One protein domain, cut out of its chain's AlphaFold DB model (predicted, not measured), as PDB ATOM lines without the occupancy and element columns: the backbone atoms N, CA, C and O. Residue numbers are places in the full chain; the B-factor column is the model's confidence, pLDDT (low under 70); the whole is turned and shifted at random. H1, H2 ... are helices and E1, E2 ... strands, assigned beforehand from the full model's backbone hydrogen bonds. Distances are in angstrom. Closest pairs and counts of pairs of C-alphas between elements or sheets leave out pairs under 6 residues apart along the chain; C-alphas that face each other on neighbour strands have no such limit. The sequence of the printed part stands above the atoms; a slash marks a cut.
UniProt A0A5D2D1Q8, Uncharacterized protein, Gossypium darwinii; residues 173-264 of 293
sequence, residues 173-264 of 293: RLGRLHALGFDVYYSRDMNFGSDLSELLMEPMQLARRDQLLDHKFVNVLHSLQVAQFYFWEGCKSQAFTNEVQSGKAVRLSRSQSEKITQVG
ATOM      1  N   ARG A 173     184.105 159.252 163.043       68.38
ATOM      2  CA  ARG A 173     183.860 157.810 163.092       68.38
ATOM      3  C   ARG A 173     184.316 157.230 164.423       68.38
ATOM      4  O   ARG A 173     183.586 156.431 165.011       68.38
ATOM      5  N   LEU A 174     185.445 157.715 164.938       70.88
ATOM      6  CA  LEU A 174     185.913 157.390 166.284       70.88
ATOM      7  C   LEU A 174     184.866 157.787 167.341       70.88
ATOM      8  O   LEU A 174     184.617 157.027 168.275       70.88
ATOM      9  N   GLY A 175     184.185 158.923 167.162       65.00
ATOM     10  CA  GLY A 175     183.172 159.412 168.108       65.00
ATOM     11  C   GLY A 175     181.934 158.566 168.187       65.00
ATOM     12  O   GLY A 175     181.458 158.243 169.274       65.00
ATOM     13  N   ARG A 176     181.448 158.146 167.023       67.38
ATOM     14  CA  ARG A 176     180.331 157.209 166.927       67.38
ATOM     15  C   ARG A 176     180.675 155.882 167.581       67.38
ATOM     16  O   ARG A 176     179.866 155.363 168.340       67.38
ATOM     17  N   LEU A 177     181.864 155.347 167.311       72.94
ATOM     18  CA  LEU A 177     182.314 154.103 167.929       72.94
ATOM     19  C   LEU A 177     182.357 154.232 169.456       72.94
ATOM     20  O   LEU A 177     181.798 153.379 170.147       72.94
ATOM     21  N   HIS A 178     182.896 155.338 169.972       72.69
ATOM     22  CA  HIS A 178     182.940 155.607 171.407       72.69
ATOM     23  C   HIS A 178     181.544 155.741 172.032       72.69
ATOM     24  O   HIS A 178     181.278 155.118 173.060       72.69
ATOM     25  N   ALA A 179     180.604 156.431 171.377       64.00
ATOM     26  CA  ALA A 179     179.207 156.521 171.820       64.00
ATOM     27  C   ALA A 179     178.490 155.158 171.856       64.00
ATOM     28  O   ALA A 179     177.636 154.916 172.709       64.00
ATOM     29  N   LEU A 180     178.876 154.231 170.973       71.75
ATOM     30  CA  LEU A 180     178.422 152.835 170.993       71.75
ATOM     31  C   LEU A 180     179.138 151.984 172.068       71.75
ATOM     32  O   LEU A 180     178.824 150.804 172.257       71.75
ATOM     33  N   GLY A 181     180.065 152.583 172.819       76.69
ATOM     34  CA  GLY A 181     180.839 151.957 173.885       76.69
ATOM     35  C   GLY A 181     182.073 151.206 173.393       76.69
ATOM     36  O   GLY A 181     182.498 150.272 174.078       76.69
ATOM     37  N   PHE A 182     182.606 151.565 172.223       82.19
ATOM     38  CA  PHE A 182     183.835 150.999 171.675       82.19
ATOM     39  C   PHE A 182     184.977 152.007 171.667       82.19
ATOM     40  O   PHE A 182     184.842 153.125 171.187       82.19
ATOM     41  N   ASP A 183     186.138 151.554 172.104       83.69
ATOM     42  CA  ASP A 183     187.400 152.240 171.891       83.69
ATOM     43  C   ASP A 183     188.107 151.673 170.656       83.69
ATOM     44  O   ASP A 183     187.763 150.604 170.144       83.69
ATOM     45  N   VAL A 184     189.107 152.395 170.161       85.75
ATOM     46  CA  VAL A 184     189.809 152.069 168.920       85.75
ATOM     47  C   VAL A 184     191.277 151.784 169.206       85.75
ATOM     48  O   VAL A 184     191.960 152.553 169.876       85.75
ATOM     49  N   TYR A 185     191.763 150.666 168.673       85.50
ATOM     50  CA  TYR A 185     193.147 150.233 168.771       85.50
ATOM     51  C   TYR A 185     193.776 150.093 167.384       85.50
ATOM     52  O   TYR A 185     193.269 149.365 166.527       85.50
ATOM     53  N   TYR A 186     194.931 150.729 167.203       84.19
ATOM     54  CA  TYR A 186     195.800 150.562 166.041       84.19
ATOM     55  C   TYR A 186     197.052 149.787 166.455       84.19
ATOM     56  O   TYR A 186     197.645 150.051 167.501       84.19
ATOM     57  N   SER A 187     197.479 148.816 165.641       76.50
ATOM     58  CA  SER A 187     198.704 148.058 165.933       76.50
ATOM     59  C   SER A 187     199.977 148.880 165.728       76.50
ATOM     60  O   SER A 187     200.993 148.591 166.359       76.50
ATOM     61  N   ARG A 188     199.917 149.892 164.854       70.88
ATOM     62  CA  ARG A 188     201.021 150.806 164.550       70.88
ATOM     63  C   ARG A 188     201.258 151.752 165.733       70.88
ATOM     64  O   ARG A 188     200.305 152.181 166.377       70.88
ATOM     65  N   ASP A 189     202.520 152.037 166.046       62.34
ATOM     66  CA  ASP A 189     202.863 153.047 167.050       62.34
ATOM     67  C   ASP A 189     202.514 154.441 166.522       62.34
ATOM     68  O   ASP A 189     202.844 154.777 165.382       62.34
ATOM     69  N   MET A 190     201.843 155.240 167.356       56.16
ATOM     70  CA  MET A 190     201.550 156.634 167.041       56.16
ATOM     71  C   MET A 190     202.841 157.434 167.128       56.16
ATOM     72  O   MET A 190     203.302 157.766 168.218       56.16
ATOM     73  N   ASN A 191     203.418 157.783 165.984       54.22
ATOM     74  CA  ASN A 191     204.282 158.949 165.947       54.22
ATOM     75  C   ASN A 191     203.361 160.163 165.865       54.22
ATOM     76  O   ASN A 191     202.618 160.297 164.901       54.22
ATOM     77  N   PHE A 192     203.435 161.063 166.845       44.03
ATOM     78  CA  PHE A 192     202.653 162.309 166.911       44.03
ATOM     79  C   PHE A 192     202.833 163.254 165.697       44.03
ATOM     80  O   PHE A 192     202.269 164.340 165.692       44.03
ATOM     81  N   GLY A 193     203.603 162.854 164.676       42.84
ATOM     82  CA  GLY A 193     203.754 163.550 163.398       42.84
ATOM     83  C   GLY A 193     203.090 162.876 162.188       42.84
ATOM     84  O   GLY A 193     203.251 163.391 161.087       42.84
ATOM     85  N   SER A 194     202.399 161.735 162.329       45.81
ATOM     86  CA  SER A 194     201.625 161.142 161.221       45.81
ATOM     87  C   SER A 194     200.211 161.715 161.169       45.81
ATOM     88  O   SER A 194     199.518 161.727 162.187       45.81
ATOM     89  N   ASP A 195     199.782 162.139 159.980       56.75
ATOM     90  CA  ASP A 195     198.432 162.627 159.689       56.75
ATOM     91  C   ASP A 195     197.381 161.587 160.125       56.75
ATOM     92  O   ASP A 195     197.410 160.432 159.690       56.75
ATOM     93  N   LEU A 196     196.439 161.972 160.997       58.84
ATOM     94  CA  LEU A 196     195.360 161.067 161.408       58.84
ATOM     95  C   LEU A 196     194.531 160.593 160.222       58.84
ATOM     96  O   LEU A 196     193.971 159.506 160.302       58.84
ATOM     97  N   SER A 197     194.470 161.345 159.126       59.62
ATOM     98  CA  SER A 197     193.802 160.905 157.899       59.62
ATOM     99  C   SER A 197     194.388 159.596 157.374       59.62
ATOM    100  O   SER A 197     193.633 158.717 156.961       59.62
ATOM    101  N   GLU A 198     195.711 159.418 157.464       65.56
ATOM    102  CA  GLU A 198     196.368 158.152 157.124       65.56
ATOM    103  C   GLU A 198     195.986 157.063 158.126       65.56
ATOM    104  O   GLU A 198     195.570 155.973 157.735       65.56
ATOM    105  N   LEU A 199     196.031 157.378 159.421       69.69
ATOM    106  CA  LEU A 199     195.685 156.441 160.487       69.69
ATOM    107  C   LEU A 199     194.229 155.957 160.402       69.69
ATOM    108  O   LEU A 199     193.933 154.789 160.643       69.69
ATOM    109  N   LEU A 200     193.294 156.829 160.037       71.25
ATOM    110  CA  LEU A 200     191.874 156.500 159.913       71.25
ATOM    111  C   LEU A 200     191.624 155.484 158.791       71.25
ATOM    112  O   LEU A 200     190.608 154.785 158.830       71.25
ATOM    113  N   MET A 201     192.556 155.369 157.842       75.31
ATOM    114  CA  MET A 201     192.551 154.396 156.750       75.31
ATOM    115  C   MET A 201     193.305 153.101 157.084       75.31
ATOM    116  O   MET A 201     193.201 152.141 156.320       75.31
ATOM    117  N   GLU A 202     194.022 153.051 158.207       80.81
ATOM    118  CA  GLU A 202     194.786 151.879 158.631       80.81
ATOM    119  C   GLU A 202     193.890 150.785 159.237       80.81
ATOM    120  O   GLU A 202     192.878 151.081 159.891       80.81
ATOM    121  N   PRO A 203     194.295 149.507 159.111       86.44
ATOM    122  CA  PRO A 203     193.633 148.408 159.790       86.44
ATOM    123  C   PRO A 203     193.639 148.583 161.309       86.44
ATOM    124  O   PRO A 203     194.666 148.879 161.927       86.44
ATOM    125  N   MET A 204     192.485 148.345 161.924       89.12
ATOM    126  CA  MET A 204     192.249 148.662 163.328       89.12
ATOM    127  C   MET A 204     191.366 147.618 164.013       89.12
ATOM    128  O   MET A 204     190.700 146.817 163.360       89.12
ATOM    129  N   GLN A 205     191.380 147.594 165.343       91.44
ATOM    130  CA  GLN A 205     190.535 146.722 166.161       91.44
ATOM    131  C   GLN A 205     189.705 147.562 167.119       91.44
ATOM    132  O   GLN A 205     190.138 148.618 167.579       91.44
ATOM    133  N   LEU A 206     188.520 147.065 167.457       89.69
ATOM    134  CA  LEU A 206     187.697 147.676 168.489       89.69
ATOM    135  C   LEU A 206     188.041 147.081 169.850       89.69
ATOM    136  O   LEU A 206     188.237 145.873 169.990       89.69
ATOM    137  N   ALA A 207     188.077 147.930 170.861       85.50
ATOM    138  CA  ALA A 207     188.117 147.543 172.257       85.50
ATOM    139  C   ALA A 207     186.796 147.919 172.926       85.50
ATOM    140  O   ALA A 207     186.074 148.802 172.474       85.50
ATOM    141  N   ARG A 208     186.443 147.223 174.000       84.12
ATOM    142  CA  ARG A 208     185.274 147.538 174.820       84.12
ATOM    143  C   ARG A 208     185.578 147.173 176.259       84.12
ATOM    144  O   ARG A 208     185.775 145.995 176.568       84.12
ATOM    145  N   ARG A 209     185.571 148.173 177.145       79.38
ATOM    146  CA  ARG A 209     186.053 148.018 178.530       79.38
ATOM    147  C   ARG A 209     187.502 147.499 178.500       79.38
ATOM    148  O   ARG A 209     188.330 148.066 177.805       79.38
ATOM    149  N   ASP A 210     187.782 146.380 179.164       79.31
ATOM    150  CA  ASP A 210     189.126 145.795 179.250       79.31
ATOM    151  C   ASP A 210     189.399 144.704 178.199       79.31
ATOM    152  O   ASP A 210     190.331 143.907 178.350       79.31
ATOM    153  N   GLN A 211     188.561 144.608 177.162       81.44
ATOM    154  CA  GLN A 211     188.647 143.562 176.143       81.44
ATOM    155  C   GLN A 211     188.937 144.151 174.768       81.44
ATOM    156  O   GLN A 211     188.245 145.063 174.325       81.44
ATOM    157  N   LEU A 212     189.920 143.578 174.076       84.94
ATOM    158  CA  LEU A 212     190.157 143.814 172.657       84.94
ATOM    159  C   LEU A 212     189.405 142.762 171.839       84.94
ATOM    160  O   LEU A 212     189.518 141.563 172.118       84.94
ATOM    161  N   LEU A 213     188.645 143.201 170.839       85.50
ATOM    162  CA  LEU A 213     187.969 142.306 169.906       85.50
ATOM    163  C   LEU A 213     188.977 141.772 168.881       85.50
ATOM    164  O   LEU A 213     189.789 142.523 168.343       85.50
ATOM    165  N   ASP A 214     188.920 140.470 168.608       81.44
ATOM    166  CA  ASP A 214     189.884 139.767 167.744       81.44
ATOM    167  C   ASP A 214     189.771 140.186 166.265       81.44
ATOM    168  O   ASP A 214     190.722 140.106 165.490       81.44
ATOM    169  N   HIS A 215     188.606 140.700 165.869       82.94
ATOM    170  CA  HIS A 215     188.366 141.126 164.501       82.94
ATOM    171  C   HIS A 215     189.126 142.408 164.149       82.94
ATOM    172  O   HIS A 215     188.960 143.451 164.789       82.94
ATOM    173  N   LYS A 216     189.917 142.332 163.076       88.81
ATOM    174  CA  LYS A 216     190.558 143.485 162.445       88.81
ATOM    175  C   LYS A 216     189.661 144.050 161.358       88.81
ATOM    176  O   LYS A 216     189.394 143.392 160.356       88.81
ATOM    177  N   PHE A 217     189.260 145.295 161.541       88.25
ATOM    178  CA  PHE A 217     188.576 146.075 160.530       88.25
ATOM    179  C   PHE A 217     189.592 146.712 159.592       88.25
ATOM    180  O   PHE A 217     190.690 147.083 159.994       88.25
ATOM    181  N   VAL A 218     189.194 146.846 158.331       86.06
ATOM    182  CA  VAL A 218     190.018 147.432 157.263       86.06
ATOM    183  C   VAL A 218     190.378 148.887 157.566       86.06
ATOM    184  O   VAL A 218     191.488 149.300 157.271       86.06
ATOM    185  N   ASN A 219     189.444 149.645 158.143       83.94
ATOM    186  CA  ASN A 219     189.621 151.031 158.558       83.94
ATOM    187  C   ASN A 219     188.488 151.439 159.516       83.94
ATOM    188  O   ASN A 219     187.572 150.653 159.792       83.94
ATOM    189  N   VAL A 220     188.527 152.682 159.996       81.81
ATOM    190  CA  VAL A 220     187.545 153.210 160.957       81.81
ATOM    191  C   VAL A 220     186.120 153.325 160.382       81.81
ATOM    192  O   VAL A 220     185.138 153.257 161.119       81.81
ATOM    193  N   LEU A 221     185.975 153.489 159.062       79.56
ATOM    194  CA  LEU A 221     184.657 153.550 158.426       79.56
ATOM    195  C   LEU A 221     184.008 152.165 158.392       79.56
ATOM    196  O   LEU A 221     182.839 152.033 158.749       79.56
ATOM    197  N   HIS A 222     184.775 151.137 158.020       86.81
ATOM    198  CA  HIS A 222     184.299 149.758 158.017       86.81
ATOM    199  C   HIS A 222     183.871 149.327 159.428       86.81
ATOM    200  O   HIS A 222     182.778 148.789 159.594       86.81
ATOM    201  N   SER A 223     184.671 149.623 160.459       87.12
ATOM    202  CA  SER A 223     184.304 149.281 161.840       87.12
ATOM    203  C   SER A 223     183.035 149.986 162.303       87.12
ATOM    204  O   SER A 223     182.171 149.353 162.913       87.12
ATOM    205  N   LEU A 224     182.879 151.266 161.959       80.88
ATOM    206  CA  LEU A 224     181.674 152.020 162.271       80.88
ATOM    207  C   LEU A 224     180.429 151.434 161.594       80.88
ATOM    208  O   LEU A 224     179.415 151.255 162.263       80.88
ATOM    209  N   GLN A 225     180.495 151.130 160.296       79.50
ATOM    210  CA  GLN A 225     179.361 150.570 159.552       79.50
ATOM    211  C   GLN A 225     178.887 149.250 160.165       79.50
ATOM    212  O   GLN A 225     177.691 149.062 160.380       79.50
ATOM    213  N   VAL A 226     179.828 148.366 160.505       81.50
ATOM    214  CA  VAL A 226     179.515 147.080 161.137       81.50
ATOM    215  C   VAL A 226     178.930 147.305 162.534       81.50
ATOM    216  O   VAL A 226     177.882 146.749 162.852       81.50
ATOM    217  N   ALA A 227     179.536 148.169 163.357       80.56
ATOM    218  CA  ALA A 227     179.012 148.488 164.688       80.56
ATOM    219  C   ALA A 227     177.586 149.061 164.632       80.56
ATOM    220  O   ALA A 227     176.731 148.651 165.415       80.56
ATOM    221  N   GLN A 228     177.312 149.963 163.686       74.31
ATOM    222  CA  GLN A 228     175.990 150.554 163.486       74.31
ATOM    223  C   GLN A 228     174.957 149.531 163.014       74.31
ATOM    224  O   GLN A 228     173.853 149.528 163.550       74.31
ATOM    225  N   PHE A 229     175.308 148.649 162.074       74.56
ATOM    226  CA  PHE A 229     174.417 147.593 161.586       74.56
ATOM    227  C   PHE A 229     173.895 146.720 162.736       74.56
ATOM    228  O   PHE A 229     172.687 146.613 162.939       74.56
ATOM    229  N   TYR A 230     174.792 146.184 163.567       67.94
ATOM    230  CA  TYR A 230     174.390 145.320 164.682       67.94
ATOM    231  C   TYR A 230     173.686 146.065 165.821       67.94
ATOM    232  O   TYR A 230     172.881 145.467 166.534       67.94
ATOM    233  N   PHE A 231     173.971 147.355 166.014       65.31
ATOM    234  CA  PHE A 231     173.210 148.178 166.957       65.31
ATOM    235  C   PHE A 231     171.802 148.517 166.438       65.31
ATOM    236  O   PHE A 231     170.876 148.607 167.244       65.31
ATOM    237  N   TRP A 232     171.636 148.699 165.123       49.06
ATOM    238  CA  TRP A 232     170.366 149.056 164.480       49.06
ATOM    239  C   TRP A 232     169.411 147.865 164.336       49.06
ATOM    240  O   TRP A 232     168.213 148.033 164.547       49.06
ATOM    241  N   GLU A 233     169.916 146.654 164.076       54.53
ATOM    242  CA  GLU A 233     169.141 145.395 163.976       54.53
ATOM    243  C   GLU A 233     168.470 144.949 165.305       54.53
ATOM    244  O   GLU A 233     168.060 143.802 165.482       54.53
ATOM    245  N   GLY A 234     168.330 145.850 166.284       47.19
ATOM    246  CA  GLY A 234     167.478 145.658 167.460       47.19
ATOM    247  C   GLY A 234     167.947 144.578 168.440       47.19
ATOM    248  O   GLY A 234     167.232 144.254 169.391       47.19
ATOM    249  N   CYS A 235     169.149 144.032 168.270       42.81
ATOM    250  CA  CYS A 235     169.653 142.952 169.104       42.81
ATOM    251  C   CYS A 235     170.755 143.457 170.035       42.81
ATOM    252  O   CYS A 235     171.840 143.819 169.602       42.81
ATOM    253  N   LYS A 236     170.432 143.469 171.340       51.22
ATOM    254  CA  LYS A 236     171.315 143.454 172.526       51.22
ATOM    255  C   LYS A 236     172.800 143.565 172.173       51.22
ATOM    256  O   LYS A 236     173.311 142.654 171.545       51.22
ATOM    257  N   SER A 237     173.545 144.540 172.708       51.00
ATOM    258  CA  SER A 237     175.004 144.677 172.469       51.00
ATOM    259  C   SER A 237     175.873 143.421 172.739       51.00
ATOM    260  O   SER A 237     177.067 143.441 172.463       51.00
ATOM    261  N   GLN A 238     175.278 142.350 173.281       50.97
ATOM    262  CA  GLN A 238     175.795 140.983 173.318       50.97
ATOM    263  C   GLN A 238     175.889 140.301 171.934       50.97
ATOM    264  O   GLN A 238     176.792 139.502 171.746       50.97
ATOM    265  N   ALA A 239     175.016 140.595 170.964       51.53
ATOM    266  CA  ALA A 239     175.009 139.987 169.628       51.53
ATOM    267  C   ALA A 239     176.206 140.445 168.777       51.53
ATOM    268  O   ALA A 239     176.923 139.601 168.255       51.53
ATOM    269  N   PHE A 240     176.503 141.754 168.752       56.88
ATOM    270  CA  PHE A 240     177.725 142.276 168.124       56.88
ATOM    271  C   PHE A 240     178.976 141.645 168.728       56.88
ATOM    272  O   PHE A 240     179.845 141.174 168.002       56.88
ATOM    273  N   THR A 241     179.065 141.610 170.066       53.38
ATOM    274  CA  THR A 241     180.197 140.947 170.707       53.38
ATOM    275  C   THR A 241     180.224 139.480 170.331       53.38
ATOM    276  O   THR A 241     181.280 139.051 169.943       53.38
ATOM    277  N   ASN A 242     179.120 138.733 170.322       53.66
ATOM    278  CA  ASN A 242     179.139 137.299 170.013       53.66
ATOM    279  C   ASN A 242     179.526 136.978 168.557       53.66
ATOM    280  O   ASN A 242     180.247 136.010 168.333       53.66
ATOM    281  N   GLU A 243     179.091 137.771 167.574       55.12
ATOM    282  CA  GLU A 243     179.429 137.535 166.161       55.12
ATOM    283  C   GLU A 243     180.846 138.005 165.815       55.12
ATOM    284  O   GLU A 243     181.583 137.309 165.113       55.12
ATOM    285  N   VAL A 244     181.290 139.124 166.397       52.53
ATOM    286  CA  VAL A 244     182.682 139.590 166.296       52.53
ATOM    287  C   VAL A 244     183.626 138.740 167.181       52.53
ATOM    288  O   VAL A 244     184.804 138.597 166.860       52.53
ATOM    289  N   GLN A 245     183.114 138.105 168.248       50.91
ATOM    290  CA  GLN A 245     183.794 137.135 169.137       50.91
ATOM    291  C   GLN A 245     183.686 135.681 168.658       50.91
ATOM    292  O   GLN A 245     183.989 134.756 169.413       50.91
ATOM    293  N   SER A 246     183.352 135.440 167.389       48.16
ATOM    294  CA  SER A 246     183.703 134.156 166.767       48.16
ATOM    295  C   SER A 246     185.216 133.846 166.938       48.16
ATOM    296  O   SER A 246     185.618 132.683 166.970       48.16
ATOM    297  N   GLY A 247     186.046 134.882 167.172       53.78
ATOM    298  CA  GLY A 247     187.412 134.806 167.715       53.78
ATOM    299  C   GLY A 247     187.548 135.220 169.198       53.78
ATOM    300  O   GLY A 247     186.739 135.971 169.745       53.78
ATOM    301  N   LYS A 248     188.602 134.738 169.876       58.66
ATOM    302  CA  LYS A 248     188.880 134.973 171.312       58.66
ATOM    303  C   LYS A 248     189.029 136.473 171.619       58.66
ATOM    304  O   LYS A 248     190.033 137.069 171.253       58.66
ATOM    305  N   ALA A 249     188.121 137.067 172.399       60.44
ATOM    306  CA  ALA A 249     188.393 138.365 173.027       60.44
ATOM    307  C   ALA A 249     189.542 138.226 174.042       60.44
ATOM    308  O   ALA A 249     189.506 137.356 174.918       60.44
ATOM    309  N   VAL A 250     190.559 139.082 173.930       76.31
ATOM    310  CA  VAL A 250     191.745 139.045 174.799       76.31
ATOM    311  C   VAL A 250     191.720 140.243 175.742       76.31
ATOM    312  O   VAL A 250     191.350 141.353 175.357       76.31
ATOM    313  N   ARG A 251     192.110 140.017 177.000       82.94
ATOM    314  CA  ARG A 251     192.279 141.094 177.979       82.94
ATOM    315  C   ARG A 251     193.373 142.049 177.501       82.94
ATOM    316  O   ARG A 251     194.457 141.596 177.139       82.94
ATOM    317  N   LEU A 252     193.095 143.350 177.533       80.19
ATOM    318  CA  LEU A 252     194.058 144.375 177.138       80.19
ATOM    319  C   LEU A 252     195.341 144.284 177.978       80.19
ATOM    320  O   LEU A 252     195.298 144.201 179.207       80.19
ATOM    321  N   SER A 253     196.491 144.327 177.306       83.25
ATOM    322  CA  SER A 253     197.783 144.547 177.955       83.25
ATOM    323  C   SER A 253     197.968 146.025 178.313       83.25
ATOM    324  O   SER A 253     197.317 146.905 177.748       83.25
ATOM    325  N   ARG A 254     198.906 146.316 179.224       80.50
ATOM    326  CA  ARG A 254     199.219 147.692 179.642       80.50
ATOM    327  C   ARG A 254     199.593 148.596 178.458       80.50
ATOM    328  O   ARG A 254     199.034 149.676 178.328       80.50
ATOM    329  N   SER A 255     200.442 148.109 177.551       80.56
ATOM    330  CA  SER A 255     200.843 148.847 176.343       80.56
ATOM    331  C   SER A 255     199.662 149.128 175.401       80.56
ATOM    332  O   SER A 255     199.565 150.210 174.829       80.56
ATOM    333  N   GLN A 256     198.716 148.192 175.269       81.19
ATOM    334  CA  GLN A 256     197.513 148.404 174.455       81.19
ATOM    335  C   GLN A 256     196.568 149.431 175.086       81.19
ATOM    336  O   GLN A 256     196.009 150.259 174.375       81.19
ATOM    337  N   SER A 257     196.414 149.405 176.413       76.62
ATOM    338  CA  SER A 257     195.608 150.388 177.144       76.62
ATOM    339  C   SER A 257     196.186 151.805 177.026       76.62
ATOM    340  O   SER A 257     195.437 152.757 176.806       76.62
ATOM    341  N   GLU A 258     197.513 151.943 177.083       75.06
ATOM    342  CA  GLU A 258     198.210 153.217 176.867       75.06
ATOM    343  C   GLU A 258     197.984 153.742 175.437       75.06
ATOM    344  O   GLU A 258     197.605 154.900 175.271       75.06
ATOM    345  N   LYS A 259     198.081 152.884 174.410       74.81
ATOM    346  CA  LYS A 259     197.781 153.256 173.011       74.81
ATOM    347  C   LYS A 259     196.327 153.674 172.792       74.81
ATOM    348  O   LYS A 259     196.075 154.661 172.113       74.81
ATOM    349  N   ILE A 260     195.371 152.957 173.382       73.31
ATOM    350  CA  ILE A 260     193.947 153.324 173.316       73.31
ATOM    351  C   ILE A 260     193.714 154.694 173.962       73.31
ATOM    352  O   ILE A 260     192.958 155.506 173.439       73.31
ATOM    353  N   THR A 261     194.397 154.975 175.073       67.81
ATOM    354  CA  THR A 261     194.300 156.272 175.759       67.81
ATOM    355  C   THR A 261     194.926 157.399 174.934       67.81
ATOM    356  O   THR A 261     194.416 158.510 174.954       67.81
ATOM    357  N   GLN A 262     195.975 157.121 174.155       64.62
ATOM    358  CA  GLN A 262     196.585 158.087 173.225       64.62
ATOM    359  C   GLN A 262     195.720 158.381 171.991       64.62
ATOM    360  O   GLN A 262     195.768 159.483 171.453       64.62
ATOM    361  N   VAL A 263     194.909 157.414 171.552       63.03
ATOM    362  CA  VAL A 263     193.818 157.628 170.577       63.03
ATOM    363  C   VAL A 263     192.640 158.374 171.231       63.03
ATOM    364  O   VAL A 263     191.736 158.844 170.542       63.03
ATOM    365  N   GLY A 264     192.651 158.455 172.565       52.88
ATOM    366  CA  GLY A 264     191.529 158.743 173.438       52.88
ATOM    367  C   GLY A 264     190.782 160.025 173.112       52.88
ATOM    368  O   GLY A 264     191.307 161.130 173.193       52.88
TER     369      GLY A 264
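AT A GLANCE: This is residues 173 to 264 of the 293 residues of an uncharacterized protein of Gossypium darwinii (UniProt A0A5D2D1Q8). A small sheet of three strands, E1, E2 and E3, sits in the middle of an elongated body, with H1 and H3 over one face and H5 over the other: three layers, helices on both faces of a sheet. H4 folds back from the far end of H3 and only grazes the sheet, while H2 and the link before it lie toward the other end. The 92 printed residues hold five named helices and three named strands in the order H1 E1 H2 E2 E3 H3 H4 H5, and the class is mixed, helices and strands. The sheet's order is E1, E2, E3, antiparallel throughout. The whole is compact, with a radius of gyration of the C-alphas of 12.7 A and spans of 41 by 25 by 20 A.

IN THESE COORDINATES: Find C-alpha 173 at (183.860, 157.810, 163.092); there H1 begins, residues 173 to 179. Next come E1, residues 183 to 186, and H2, residues 196 to 200. E2, residues 204 to 208, is 13.5 A long, and E3, residues 211 to 217, 15.8 A. From C-alpha 220 at (187.545, 153.210, 160.957), H3 runs 18.0 A to residue 232. H4 follows as residues 238 to 244. H5, residues 254 to 262, runs 12.5 A to C-alpha 262 at (196.585, 158.087, 173.225).

HOW THE PARTS SIT: Start at the inner strand E2. Toward E1, look at N 183 and O 207, 2.8 A apart, within hydrogen-bond range. E2 and E3 form a hairpin; N 213 and O 206 are within hydrogen-bond range at 2.8 A. Residues 211 to 212 of E3 also pair antiparallel with residues 250 to 251. H3 has a height over the sheet of 11.3 A and H5 one of 8.8 A, on opposite faces. H5 lies over E1 and runs across the strands, at 73 degrees to E1 on the local plane; the closest C-alphas are Tyr 185 and Ile 260, 5.6 A apart. H1 and H3 touch, closest at the C-alphas of Leu 177 and Leu 224, 6.1 A. H3 and H4 are a helical hairpin, a steep tilt of 39 degrees, opposite ways; H3 touches H4 with residues 227 to 231 alone, closest at the C-alphas of Tyr 230 and Phe 240, 5.7 A. H2 is not on the sheet and is close to H3 but not clearly touching: the C-alphas of Leu 200 and Val 220 are 5.5 A apart. In H1, H2, H3, H4 and H5 every O i to N i+4 pair is within hydrogen-bond range.

THE WHOLE: Look for the two C-alphas farthest apart at Gly 193 and Gly 234, 40.7 A. The printed part has no cut and no long link. The mean pLDDT of the printed part is 70.5; residues 189 to 199, 230 to 249 and 261 to 264 are among those under 70.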